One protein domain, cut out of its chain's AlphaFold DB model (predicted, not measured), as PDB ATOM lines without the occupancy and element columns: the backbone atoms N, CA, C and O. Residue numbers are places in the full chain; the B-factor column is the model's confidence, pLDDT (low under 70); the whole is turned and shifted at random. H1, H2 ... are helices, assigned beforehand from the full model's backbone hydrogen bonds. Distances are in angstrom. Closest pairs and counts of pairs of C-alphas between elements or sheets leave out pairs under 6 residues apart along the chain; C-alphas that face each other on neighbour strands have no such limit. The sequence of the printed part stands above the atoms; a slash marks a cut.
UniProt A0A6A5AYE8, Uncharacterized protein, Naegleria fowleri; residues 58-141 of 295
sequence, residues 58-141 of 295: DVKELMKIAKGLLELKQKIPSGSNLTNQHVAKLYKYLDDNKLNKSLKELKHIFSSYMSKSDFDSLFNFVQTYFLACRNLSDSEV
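What this domain is: This is residues 58 to 141 of the 295 residues of an uncharacterized protein of Naegleria fowleri (UniProt A0A6A5AYE8). Two helical hairpins are laid one on the other as two crossed layers: H1 and H2 make one layer, H3 and H4 the other. H1 crosses both H3 and H4, while H2, staggered along H1, crosses the later part of H4. The printed part has 84 residues with four named helices, in the order H1, H2, H3, H4, and no named strand, so its class is all helix. It is compact, with a radius of gyration of the C-alphas of 12.8 A, and its C-alphas span 36 by 24 by 19 A, only just elongated.

How they stand to each other: Begin at H1, residues 59 to 74, which with H4, residues 119 to 134, is a hub touching three helices. H1 and H2, residues 84 to 96, form a hairpin at a shallow tilt of 10 degrees, opposite ways; they touch with residues 69 to 73 and 90 to 94 alone, and their closest C-alphas, of Leu 69 and Leu 90, are 6.8 A apart. H1 touches H3, residues 103 to 114, with its residues 59 to 66 alone; they are about perpendicular at 83 degrees, and the closest C-alphas, of Met 63 and Ile 109, are 6.2 A apart. With residues 66 to 73 alone H1 touches H4, only just about perpendicular at 70.2 degrees; look at the closest C-alphas, of Leu 70 and Phe 125, 6.4 A apart. H2 touches H4 about perpendicular at 75 degrees, with the C-alphas of Tyr 91 and Ala 132 closest at 4.6 A. H2 and H3 are apart. H3 and H4 form the second hairpin, a shallow tilt of 27 degrees, opposite ways, and their closest C-alphas, of Tyr 113 and Leu 122, are 6.0 A apart. The helix packing is part aligned, part crossed: two of the five touching pairs stand at a shallow tilt. In H1, H2, H3 and H4 every O i to N i+4 pair is within hydrogen-bond range.

Where its parts are: Find C-alpha 59 at (32.497, -37.196, 3.726); from there H1 runs 22.5 A to C-alpha 74. H2 runs 17.8 A from C-alpha 84 at (55.824, -53.619, -6.925) to C-alpha 96. H3 runs 16.3 A from Leu 103 to Met 114. H4 runs 22.4 A from Phe 119 to C-alpha 134 at (55.565, -44.151, -5.543).

The domain as a whole: The C-alphas farthest apart, of Lys 116 and Ser 139, are 38.4 A apart. The printed part has no cut. The link from H3 to H4 is tight, and those from H1 to H2 and from H2 to H3 are short. The mean pLDDT of the printed part is 85.3; look for values under 70 at residue 80 and at residues 135 to 141.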
ATOM      1  N   ASP A  58      30.406 -37.251  -0.679       92.19
ATOM      2  CA  ASP A  58      30.083 -37.115   0.741       92.19
ATOM      3  C   ASP A  58      31.250 -37.576   1.630       92.19
ATOM      4  O   ASP A  58      31.964 -38.538   1.329       92.19
ATOM      5  N   VAL A  59      31.408 -36.923   2.782       90.19
ATOM      6  CA  VAL A  59      32.497 -37.196   3.726       90.19
ATOM      7  C   VAL A  59      32.455 -38.645   4.231       90.19
ATOM      8  O   VAL A  59      33.512 -39.235   4.460       90.19
ATOM      9  N   LYS A  60      31.279 -39.280   4.357       93.38
ATOM     10  CA  LYS A  60      31.191 -40.699   4.759       93.38
ATOM     11  C   LYS A  60      31.704 -41.628   3.658       93.38
ATOM     12  O   LYS A  60      32.314 -42.648   3.976       93.38
ATOM     13  N   GLU A  61      31.503 -41.283   2.387       95.06
ATOM     14  CA  GLU A  61      32.058 -42.032   1.254       95.06
ATOM     15  C   GLU A  61      33.581 -41.859   1.184       95.06
ATOM     16  O   GLU A  61      34.309 -42.851   1.140       95.06
ATOM     17  N   LEU A  62      34.079 -40.623   1.288       94.69
ATOM     18  CA  LEU A  62      35.518 -40.338   1.310       94.69
ATOM     19  C   LEU A  62      36.237 -41.059   2.459       94.69
ATOM     20  O   LEU A  62      37.277 -41.684   2.247       94.69
ATOM     21  N   MET A  63      35.651 -41.073   3.659       95.38
ATOM     22  CA  MET A  63      36.209 -41.806   4.801       95.38
ATOM     23  C   MET A  63      36.071 -43.331   4.669       95.38
ATOM     24  O   MET A  63      36.885 -44.064   5.233       95.38
ATOM     25  N   LYS A  64      35.095 -43.840   3.902       96.50
ATOM     26  CA  LYS A  64      35.016 -45.265   3.534       96.50
ATOM     27  C   LYS A  64      36.143 -45.650   2.569       96.50
ATOM     28  O   LYS A  64      36.736 -46.712   2.743       96.50
ATOM     29  N   ILE A  65      36.479 -44.786   1.610       95.75
ATOM     30  CA  ILE A  65      37.606 -44.978   0.683       95.75
ATOM     31  C   ILE A  65      38.942 -44.919   1.441       95.75
ATOM     32  O   ILE A  65      39.785 -45.798   1.267       95.75
ATOM     33  N   ALA A  66      39.116 -43.946   2.344       95.50
ATOM     34  CA  ALA A  66      40.306 -43.846   3.192       95.50
ATOM     35  C   ALA A  66      40.525 -45.114   4.040       95.50
ATOM     36  O   ALA A  66      41.623 -45.671   4.056       95.50
ATOM     37  N   LYS A  67      39.463 -45.635   4.674       95.62
ATOM     38  CA  LYS A  67      39.511 -46.907   5.414       95.62
ATOM     39  C   LYS A  67      39.798 -48.110   4.512       95.62
ATOM     40  O   LYS A  67      40.650 -48.921   4.857       95.62
ATOM     41  N   GLY A  68      39.167 -48.201   3.340       96.25
ATOM     42  CA  GLY A  68      39.410 -49.292   2.391       96.25
ATOM     43  C   GLY A  68      40.857 -49.353   1.884       96.25
ATOM     44  O   GLY A  68      41.408 -50.445   1.736       96.25
ATOM     45  N   LEU A  69      41.510 -48.198   1.706       95.56
ATOM     46  CA  LEU A  69      42.940 -48.110   1.391       95.56
ATOM     47  C   LEU A  69      43.813 -48.659   2.538       95.56
ATOM     48  O   LEU A  69      44.742 -49.431   2.290       95.56
ATOM     49  N   LEU A  70      43.494 -48.307   3.789       95.00
ATOM     50  CA  LEU A  70      44.193 -48.808   4.982       95.00
ATOM     51  C   LEU A  70      44.025 -50.321   5.158       95.00
ATOM     52  O   LEU A  70      45.007 -51.037   5.354       95.00
ATOM     53  N   GLU A  71      42.803 -50.831   5.020       94.81
ATOM     54  CA  GLU A  71      42.523 -52.269   5.052       94.81
ATOM     55  C   GLU A  71      43.257 -53.032   3.940       94.81
ATOM     56  O   GLU A  71      43.696 -54.165   4.149       94.81
ATOM     57  N   LEU A  72      43.393 -52.440   2.748       93.75
ATOM     58  CA  LEU A  72      44.161 -53.027   1.649       93.75
ATOM     59  C   LEU A  72      45.663 -53.056   1.972       93.75
ATOM     60  O   LEU A  72      46.327 -54.049   1.675       93.75
ATOM     61  N   LYS A  73      46.191 -52.021   2.640       91.69
ATOM     62  CA  LYS A  73      47.585 -51.985   3.107       91.69
ATOM     63  C   LYS A  73      47.865 -52.985   4.231       91.69
ATOM     64  O   LYS A  73      48.932 -53.592   4.225       91.69
ATOM     65  N   GLN A  74      46.921 -53.216   5.143       91.31
ATOM     66  CA  GLN A  74      47.040 -54.252   6.184       91.31
ATOM     67  C   GLN A  74      47.101 -55.675   5.599       91.31
ATOM     68  O   GLN A  74      47.736 -56.554   6.174       91.31
ATOM     69  N   LYS A  75      46.490 -55.898   4.426       89.31
ATOM     70  CA  LYS A  75      46.515 -57.173   3.683       89.31
ATOM     71  C   LYS A  75      47.787 -57.352   2.828       89.31
ATOM     72  O   LYS A  75      47.902 -58.340   2.106       89.31
ATOM     73  N   ILE A  76      48.733 -56.407   2.882       86.50
ATOM     74  CA  ILE A  76      49.983 -56.399   2.107       86.50
ATOM     75  C   ILE A  76      51.191 -56.628   3.034       86.50
ATOM     76  O   ILE A  76      51.329 -55.905   4.023       86.50
ATOM     77  N   PRO A  77      52.113 -57.557   2.701       79.88
ATOM     78  CA  PRO A  77      53.340 -57.770   3.467       79.88
ATOM     79  C   PRO A  77      54.180 -56.497   3.664       79.88
ATOM     80  O   PRO A  77      54.248 -55.620   2.799       79.88
ATOM     81  N   SER A  78      54.846 -56.414   4.813       77.19
ATOM     82  CA  SER A  78      55.779 -55.348   5.182       77.19
ATOM     83  C   SER A  78      57.244 -55.785   5.025       77.19
ATOM     84  O   SER A  78      57.545 -56.961   4.805       77.19
ATOM     85  N   GLY A  79      58.166 -54.821   5.121       72.25
ATOM     86  CA  GLY A  79      59.605 -55.063   5.006       72.25
ATOM     87  C   GLY A  79      60.018 -55.598   3.630       72.25
ATOM     88  O   GLY A  79      59.435 -55.234   2.610       72.25
ATOM     89  N   SER A  80      61.005 -56.494   3.613       67.62
ATOM     90  CA  SER A  80      61.575 -57.120   2.407       67.62
ATOM     91  C   SER A  80      60.597 -57.967   1.579       67.62
ATOM     92  O   SER A  80      60.931 -58.353   0.465       67.62
ATOM     93  N   ASN A  81      59.393 -58.241   2.095       73.12
ATOM     94  CA  ASN A  81      58.338 -58.978   1.389       73.12
ATOM     95  C   ASN A  81      57.377 -58.058   0.602       73.12
ATOM     96  O   ASN A  81      56.447 -58.534  -0.058       73.12
ATOM     97  N   LEU A  82      57.567 -56.736   0.674       79.88
ATOM     98  CA  LEU A  82      56.851 -55.779  -0.165       79.88
ATOM     99  C   LEU A  82      57.363 -55.869  -1.615       79.88
ATOM    100  O   LEU A  82      58.560 -55.973  -1.853       79.88
ATOM    101  N   THR A  83      56.457 -55.825  -2.594       82.31
ATOM    102  CA  THR A  83      56.792 -55.946  -4.024       82.31
ATOM    103  C   THR A  83      56.033 -54.904  -4.836       82.31
ATOM    104  O   THR A  83      54.966 -54.452  -4.412       82.31
ATOM    105  N   ASN A  84      56.511 -54.567  -6.037       81.00
ATOM    106  CA  ASN A  84      55.824 -53.619  -6.925       81.00
ATOM    107  C   ASN A  84      54.384 -54.080  -7.235       81.00
ATOM    108  O   ASN A  84      53.475 -53.264  -7.302       81.00
ATOM    109  N   GLN A  85      54.115 -55.393  -7.301       83.69
ATOM    110  CA  GLN A  85      52.745 -55.915  -7.443       83.69
ATOM    111  C   GLN A  85      51.840 -55.602  -6.240       83.69
ATOM    112  O   GLN A  85      50.629 -55.449  -6.402       83.69
ATOM    113  N   HIS A  86      52.392 -55.522  -5.026       86.50
ATOM    114  CA  HIS A  86      51.645 -55.087  -3.848       86.50
ATOM    115  C   HIS A  86      51.353 -53.584  -3.895       86.50
ATOM    116  O   HIS A  86      50.223 -53.174  -3.630       86.50
ATOM    117  N   VAL A  87      52.330 -52.762  -4.288       85.94
ATOM    118  CA  VAL A  87      52.136 -51.308  -4.365       85.94
ATOM    119  C   VAL A  87      51.213 -50.920  -5.529       85.94
ATOM    120  O   VAL A  87      50.323 -50.092  -5.350       85.94
ATOM    121  N   ALA A  88      51.299 -51.606  -6.671       86.25
ATOM    122  CA  ALA A  88      50.380 -51.453  -7.801       86.25
ATOM    123  C   ALA A  88      48.906 -51.728  -7.435       86.25
ATOM    124  O   ALA A  88      48.014 -51.082  -7.983       86.25
ATOM    125  N   LYS A  89      48.624 -52.634  -6.482       89.94
ATOM    126  CA  LYS A  89      47.256 -52.855  -5.964       89.94
ATOM    127  C   LYS A  89      46.739 -51.640  -5.186       89.94
ATOM    128  O   LYS A  89      45.581 -51.270  -5.362       89.94
ATOM    129  N   LEU A  90      47.588 -51.006  -4.371       92.50
ATOM    130  CA  LEU A  90      47.246 -49.763  -3.667       92.50
ATOM    131  C   LEU A  90      47.050 -48.607  -4.655       92.50
ATOM    132  O   LEU A  90      46.062 -47.883  -4.556       92.50
ATOM    133  N   TYR A  91      47.946 -48.473  -5.640       90.25
ATOM    134  CA  TYR A  91      47.828 -47.449  -6.676       90.25
ATOM    135  C   TYR A  91      46.533 -47.601  -7.482       90.25
ATOM    136  O   TYR A  91      45.779 -46.640  -7.624       90.25
ATOM    137  N   LYS A  92      46.220 -48.822  -7.941       90.88
ATOM    138  CA  LYS A  92      44.965 -49.088  -8.649       90.88
ATOM    139  C   LYS A  92      43.746 -48.728  -7.793       90.88
ATOM    140  O   LYS A  92      42.826 -48.111  -8.312       90.88
ATOM    141  N   TYR A  93      43.749 -49.042  -6.495       94.50
ATOM    142  CA  TYR A  93      42.649 -48.653  -5.610       94.50
ATOM    143  C   TYR A  93      42.466 -47.126  -5.538       94.50
ATOM    144  O   TYR A  93      41.329 -46.655  -5.533       94.50
ATOM    145  N   LEU A  94      43.552 -46.341  -5.529       92.12
ATOM    146  CA  LEU A  94      43.462 -44.877  -5.609       92.12
ATOM    147  C   LEU A  94      42.914 -44.394  -6.958       92.12
ATOM    148  O   LEU A  94      42.102 -43.469  -6.962       92.12
ATOM    149  N   ASP A  95      43.336 -45.002  -8.070       89.50
ATOM    150  CA  ASP A  95      42.948 -44.593  -9.427       89.50
ATOM    151  C   ASP A  95      41.492 -44.957  -9.766       89.50
ATOM    152  O   ASP A  95      40.739 -44.096 -10.227       89.50
ATOM    153  N   ASP A  96      41.065 -46.181  -9.424       92.38
ATOM    154  CA  ASP A  96      39.672 -46.648  -9.518       92.38
ATOM    155  C   ASP A  96      38.734 -45.713  -8.720       92.38
ATOM    156  O   ASP A  96      37.640 -45.371  -9.174       92.38
ATOM    157  N   ASN A  97      39.187 -45.234  -7.551       92.81
ATOM    158  CA  ASN A  97      38.470 -44.256  -6.725       92.81
ATOM    159  C   ASN A  97      38.763 -42.785  -7.088       92.81
ATOM    160  O   ASN A  97      38.209 -41.895  -6.439       92.81
ATOM    161  N   LYS A  98      39.603 -42.506  -8.097       88.69
ATOM    162  CA  LYS A  98      40.040 -41.169  -8.563       88.69
ATOM    163  C   LYS A  98      40.667 -40.259  -7.493       88.69
ATOM    164  O   LYS A  98      40.766 -39.048  -7.689       88.69
ATOM    165  N   LEU A  99      41.088 -40.814  -6.357       88.31
ATOM    166  CA  LEU A  99      41.550 -40.032  -5.206       88.31
ATOM    167  C   LEU A  99      42.918 -39.378  -5.468       88.31
ATOM    168  O   LEU A  99      43.143 -38.240  -5.071       88.31
ATOM    169  N   ASN A 100      43.759 -40.048  -6.261       82.88
ATOM    170  CA  ASN A 100      45.019 -39.548  -6.830       82.88
ATOM    171  C   ASN A 100      44.871 -38.414  -7.868       82.88
ATOM    172  O   ASN A 100      45.832 -38.049  -8.544       82.88
ATOM    173  N   LYS A 101      43.647 -37.921  -8.083       81.56
ATOM    174  CA  LYS A 101      43.319 -36.866  -9.050       81.56
ATOM    175  C   LYS A 101      42.538 -35.727  -8.385       81.56
ATOM    176  O   LYS A 101      42.042 -34.853  -9.101       81.56
ATOM    177  N   SER A 102      42.418 -35.724  -7.056       86.00
ATOM    178  CA  SER A 102      41.438 -34.916  -6.327       86.00
ATOM    179  C   SER A 102      41.982 -34.380  -4.997       86.00
ATOM    180  O   SER A 102      41.577 -34.795  -3.910       86.00
ATOM    181  N   LEU A 103      42.857 -33.370  -5.077       84.12
ATOM    182  CA  LEU A 103      43.306 -32.585  -3.918       84.12
ATOM    183  C   LEU A 103      42.141 -32.112  -3.022       84.12
ATOM    184  O   LEU A 103      42.277 -32.121  -1.804       84.12
ATOM    185  N   LYS A 104      40.985 -31.746  -3.598       86.38
ATOM    186  CA  LYS A 104      39.782 -31.342  -2.842       86.38
ATOM    187  C   LYS A 104      39.251 -32.473  -1.947       86.38
ATOM    188  O   LYS A 104      38.863 -32.224  -0.813       86.38
ATOM    189  N   GLU A 105      39.295 -33.721  -2.403       90.50
ATOM    190  CA  GLU A 105      38.846 -34.875  -1.612       90.50
ATOM    191  C   GLU A 105      39.898 -35.335  -0.594       90.50
ATOM    192  O   GLU A 105      39.534 -35.649   0.539       90.50
ATOM    193  N   LEU A 106      41.194 -35.275  -0.930       89.00
ATOM    194  CA  LEU A 106      42.284 -35.472   0.042       89.00
ATOM    195  C   LEU A 106      42.177 -34.475   1.208       89.00
ATOM    196  O   LEU A 106      42.251 -34.868   2.372       89.00
ATOM    197  N   LYS A 107      41.914 -33.202   0.891       86.75
ATOM    198  CA  LYS A 107      41.618 -32.132   1.851       86.75
ATOM    199  C   LYS A 107      40.456 -32.492   2.790       86.75
ATOM    200  O   LYS A 107      40.612 -32.391   4.004       86.75
ATOM    201  N   HIS A 108      39.321 -32.970   2.272       89.25
ATOM    202  CA  HIS A 108      38.187 -33.382   3.116       89.25
ATOM    203  C   HIS A 108      38.487 -34.610   3.995       89.25
ATOM    204  O   HIS A 108      38.045 -34.646   5.147       89.25
ATOM    205  N   ILE A 109      39.258 -35.587   3.498       91.25
ATOM    206  CA  ILE A 109      39.720 -36.733   4.302       91.25
ATOM    207  C   ILE A 109      40.594 -36.242   5.463       91.25
ATOM    208  O   ILE A 109      40.354 -36.617   6.610       91.25
ATOM    209  N   PHE A 110      41.552 -35.350   5.187       88.25
ATOM    210  CA  PHE A 110      42.419 -34.748   6.204       88.25
ATOM    211  C   PHE A 110      41.593 -34.028   7.275       88.25
ATOM    212  O   PHE A 110      41.699 -34.366   8.455       88.25
ATOM    213  N   SER A 111      40.699 -33.115   6.878       84.94
ATOM    214  CA  SER A 111      39.826 -32.398   7.817       84.94
ATOM    215  C   SER A 111      38.953 -33.337   8.656       84.94
ATOM    216  O   SER A 111      38.705 -33.043   9.823       84.94
ATOM    217  N   SER A 112      38.512 -34.480   8.110       89.50
ATOM    218  CA  SER A 112      37.703 -35.456   8.852       89.50
ATOM    219  C   SER A 112      38.500 -36.391   9.780       89.50
ATOM    220  O   SER A 112      37.860 -37.056  10.606       89.50
ATOM    221  N   TYR A 113      39.827 -36.484   9.657       89.06
ATOM    222  CA  TYR A 113      40.675 -37.108  10.681       89.06
ATOM    223  C   TYR A 113      41.059 -36.085  11.760       89.06
ATOM    224  O   TYR A 113      40.904 -36.364  12.949       89.06
ATOM    225  N   MET A 114      41.469 -34.878  11.346       82.00
ATOM    226  CA  MET A 114      41.841 -33.776  12.246       82.00
ATOM    227  C   MET A 114      40.704 -33.403  13.209       82.00
ATOM    228  O   MET A 114      40.937 -33.274  14.406       82.00
ATOM    229  N   SER A 115      39.456 -33.315  12.730       82.81
ATOM    230  CA  SER A 115      38.284 -32.999  13.571       82.81
ATOM    231  C   SER A 115      37.879 -34.094  14.567       82.81
ATOM    232  O   SER A 115      36.960 -33.893  15.357       82.81
ATOM    233  N   LYS A 116      38.550 -35.252  14.535       85.50
ATOM    234  CA  LYS A 116      38.350 -36.382  15.459       85.50
ATOM    235  C   LYS A 116      39.588 -36.670  16.311       85.50
ATOM    236  O   LYS A 116      39.573 -37.637  17.064       85.50
ATOM    237  N   SER A 117      40.659 -35.887  16.147       83.12
ATOM    238  CA  SER A 117      41.990 -36.155  16.714       83.12
ATOM    239  C   SER A 117      42.533 -37.560  16.387       83.12
ATOM    240  O   SER A 117      43.372 -38.099  17.106       83.12
ATOM    241  N   ASP A 118      42.074 -38.165  15.285       86.50
ATOM    242  CA  ASP A 118      42.440 -39.520  14.845       86.50
ATOM    243  C   ASP A 118      43.743 -39.473  14.026       86.50
ATOM    244  O   ASP A 118      43.805 -39.795  12.834       86.50
ATOM    245  N   PHE A 119      44.793 -38.968  14.681       84.62
ATOM    246  CA  PHE A 119      46.088 -38.701  14.065       84.62
ATOM    247  C   PHE A 119      46.777 -39.986  13.605       84.62
ATOM    248  O   PHE A 119      47.273 -40.025  12.484       84.62
ATOM    249  N   ASP A 120      46.777 -41.058  14.406       86.31
ATOM    250  CA  ASP A 120      47.397 -42.329  14.001       86.31
ATOM    251  C   ASP A 120      46.788 -42.857  12.687       86.31
ATOM    252  O   ASP A 120      47.532 -43.275  11.793       86.31
ATOM    253  N   SER A 121      45.466 -42.776  12.491       90.06
ATOM    254  CA  SER A 121      44.851 -43.168  11.213       90.06
ATOM    255  C   SER A 121      45.196 -42.211  10.069       90.06
ATOM    256  O   SER A 121      45.402 -42.674   8.946       90.06
ATOM    257  N   LEU A 122      45.323 -40.905  10.337       89.69
ATOM    258  CA  LEU A 122      45.791 -39.921   9.354       89.69
ATOM    259  C   LEU A 122      47.223 -40.219   8.891       89.69
ATOM    260  O   LEU A 122      47.475 -40.245   7.688       89.69
ATOM    261  N   PHE A 123      48.148 -40.519   9.806       88.38
ATOM    262  CA  PHE A 123      49.532 -40.865   9.457       88.38
ATOM    263  C   PHE A 123      49.626 -42.168   8.671       88.38
ATOM    264  O   PHE A 123      50.311 -42.213   7.646       88.38
ATOM    265  N   ASN A 124      48.884 -43.200   9.081       90.50
ATOM    266  CA  ASN A 124      48.781 -44.434   8.303       90.50
ATOM    267  C   ASN A 124      48.181 -44.172   6.906       90.50
ATOM    268  O   ASN A 124      48.637 -44.765   5.926       90.50
ATOM    269  N   PHE A 125      47.192 -43.276   6.784       94.00
ATOM    270  CA  PHE A 125      46.584 -42.923   5.497       94.00
ATOM    271  C   PHE A 125      47.583 -42.190   4.597       94.00
ATOM    272  O   PHE A 125      47.763 -42.595   3.451       94.00
ATOM    273  N   VAL A 126      48.291 -41.185   5.119       92.25
ATOM    274  CA  VAL A 126      49.320 -40.433   4.384       92.25
ATOM    275  C   VAL A 126      50.462 -41.342   3.930       92.25
ATOM    276  O   VAL A 126      50.800 -41.345   2.747       92.25
ATOM    277  N   GLN A 127      51.008 -42.173   4.823       90.56
ATOM    278  CA  GLN A 127      52.073 -43.115   4.469       90.56
ATOM    279  C   GLN A 127      51.608 -44.119   3.400       90.56
ATOM    280  O   GLN A 127      52.361 -44.450   2.485       90.56
ATOM    281  N   THR A 128      50.354 -44.578   3.472       91.81
ATOM    282  CA  THR A 128      49.787 -45.496   2.472       91.81
ATOM    283  C   THR A 128      49.526 -44.804   1.132       91.81
ATOM    284  O   THR A 128      49.808 -45.395   0.088       91.81
ATOM    285  N   TYR A 129      49.033 -43.561   1.146       92.56
ATOM    286  CA  TYR A 129      48.816 -42.740  -0.047       92.56
ATOM    287  C   TYR A 129      50.131 -42.498  -0.792       92.56
ATOM    288  O   TYR A 129      50.239 -42.796  -1.981       92.56
ATOM    289  N   PHE A 130      51.163 -42.046  -0.078       90.56
ATOM    290  CA  PHE A 130      52.487 -41.836  -0.649       90.56
ATOM    291  C   PHE A 130      53.118 -43.126  -1.158       90.56
ATOM    292  O   PHE A 130      53.561 -43.155  -2.305       90.56
ATOM    293  N   LEU A 131      53.077 -44.214  -0.378       88.00
ATOM    294  CA  LEU A 131      53.569 -45.516  -0.828       88.00
ATOM    295  C   LEU A 131      52.904 -45.939  -2.146       88.00
ATOM    296  O   LEU A 131      53.606 -46.296  -3.087       88.00
ATOM    297  N   ALA A 132      51.576 -45.848  -2.244       88.75
ATOM    298  CA  ALA A 132      50.838 -46.147  -3.471       88.75
ATOM    299  C   ALA A 132      51.295 -45.268  -4.652       88.75
ATOM    300  O   ALA A 132      51.581 -45.778  -5.736       88.75
ATOM    301  N   CYS A 133      51.433 -43.960  -4.429       86.00
ATOM    302  CA  CYS A 133      51.854 -42.987  -5.437       86.00
ATOM    303  C   CYS A 133      53.359 -43.029  -5.789       86.00
ATOM    304  O   CYS A 133      53.772 -42.372  -6.745       86.00
ATOM    305  N   ARG A 134      54.195 -43.815  -5.091       78.44
ATOM    306  CA  ARG A 134      55.565 -44.151  -5.543       78.44
ATOM    307  C   ARG A 134      55.567 -45.157  -6.706       78.44
ATOM    308  O   ARG A 134      56.489 -45.140  -7.511       78.44
ATOM    309  N   ASN A 135      54.518 -45.972  -6.877       66.50
ATOM    310  CA  ASN A 135      54.399 -46.933  -7.993       66.50
ATOM    311  C   ASN A 135      53.899 -46.288  -9.306       66.50
ATOM    312  O   ASN A 135      53.528 -46.989 -10.243       66.50
ATOM    313  N   LEU A 136      53.891 -44.955  -9.405       59.34
ATOM    314  CA  LEU A 136      53.670 -44.252 -10.675       59.34
ATOM    315  C   LEU A 136      54.917 -44.213 -11.574       59.34
ATOM    316  O   LEU A 136      54.841 -43.697 -12.686       59.34
ATOM    317  N   SER A 137      56.053 -44.741 -11.110       51.47
ATOM    318  CA  SER A 137      57.320 -44.680 -11.834       51.47
ATOM    319  C   SER A 137      58.113 -45.979 -11.788       51.47
ATOM    320  O   SER A 137      58.784 -46.271 -10.796       51.47
ATOM    321  N   ASP A 138      58.165 -46.668 -12.924       43.06
ATOM    322  CA  ASP A 138      59.393 -47.360 -13.293       43.06
ATOM    323  C   ASP A 138      60.441 -46.286 -13.663       43.06
ATOM    324  O   ASP A 138      60.346 -45.602 -14.679       43.06
ATOM    325  N   SER A 139      61.440 -46.111 -12.796       41.62
ATOM    326  CA  SER A 139      62.670 -45.302 -12.953       41.62
ATOM    327  C   SER A 139      62.634 -43.754 -12.990       41.62
ATOM    328  O   SER A 139      63.632 -43.164 -12.579       41.62
ATOM    329  N   GLU A 140      61.564 -43.066 -13.418       49.47
ATOM    330  CA  GLU A 140      61.695 -41.633 -13.813       49.47
ATOM    331  C   GLU A 140      61.306 -40.523 -12.799       49.47
ATOM    332  O   GLU A 140      61.680 -39.374 -13.018       49.47
ATOM    333  N   VAL A 141      60.577 -40.786 -11.701       57.38
ATOM    334  CA  VAL A 141      59.910 -39.706 -10.905       57.38
ATOM    335  C   VAL A 141      60.641 -39.306  -9.604       57.38
ATOM    336  O   VAL A 141      60.201 -38.408  -8.886       57.38
TER     337      VAL A 141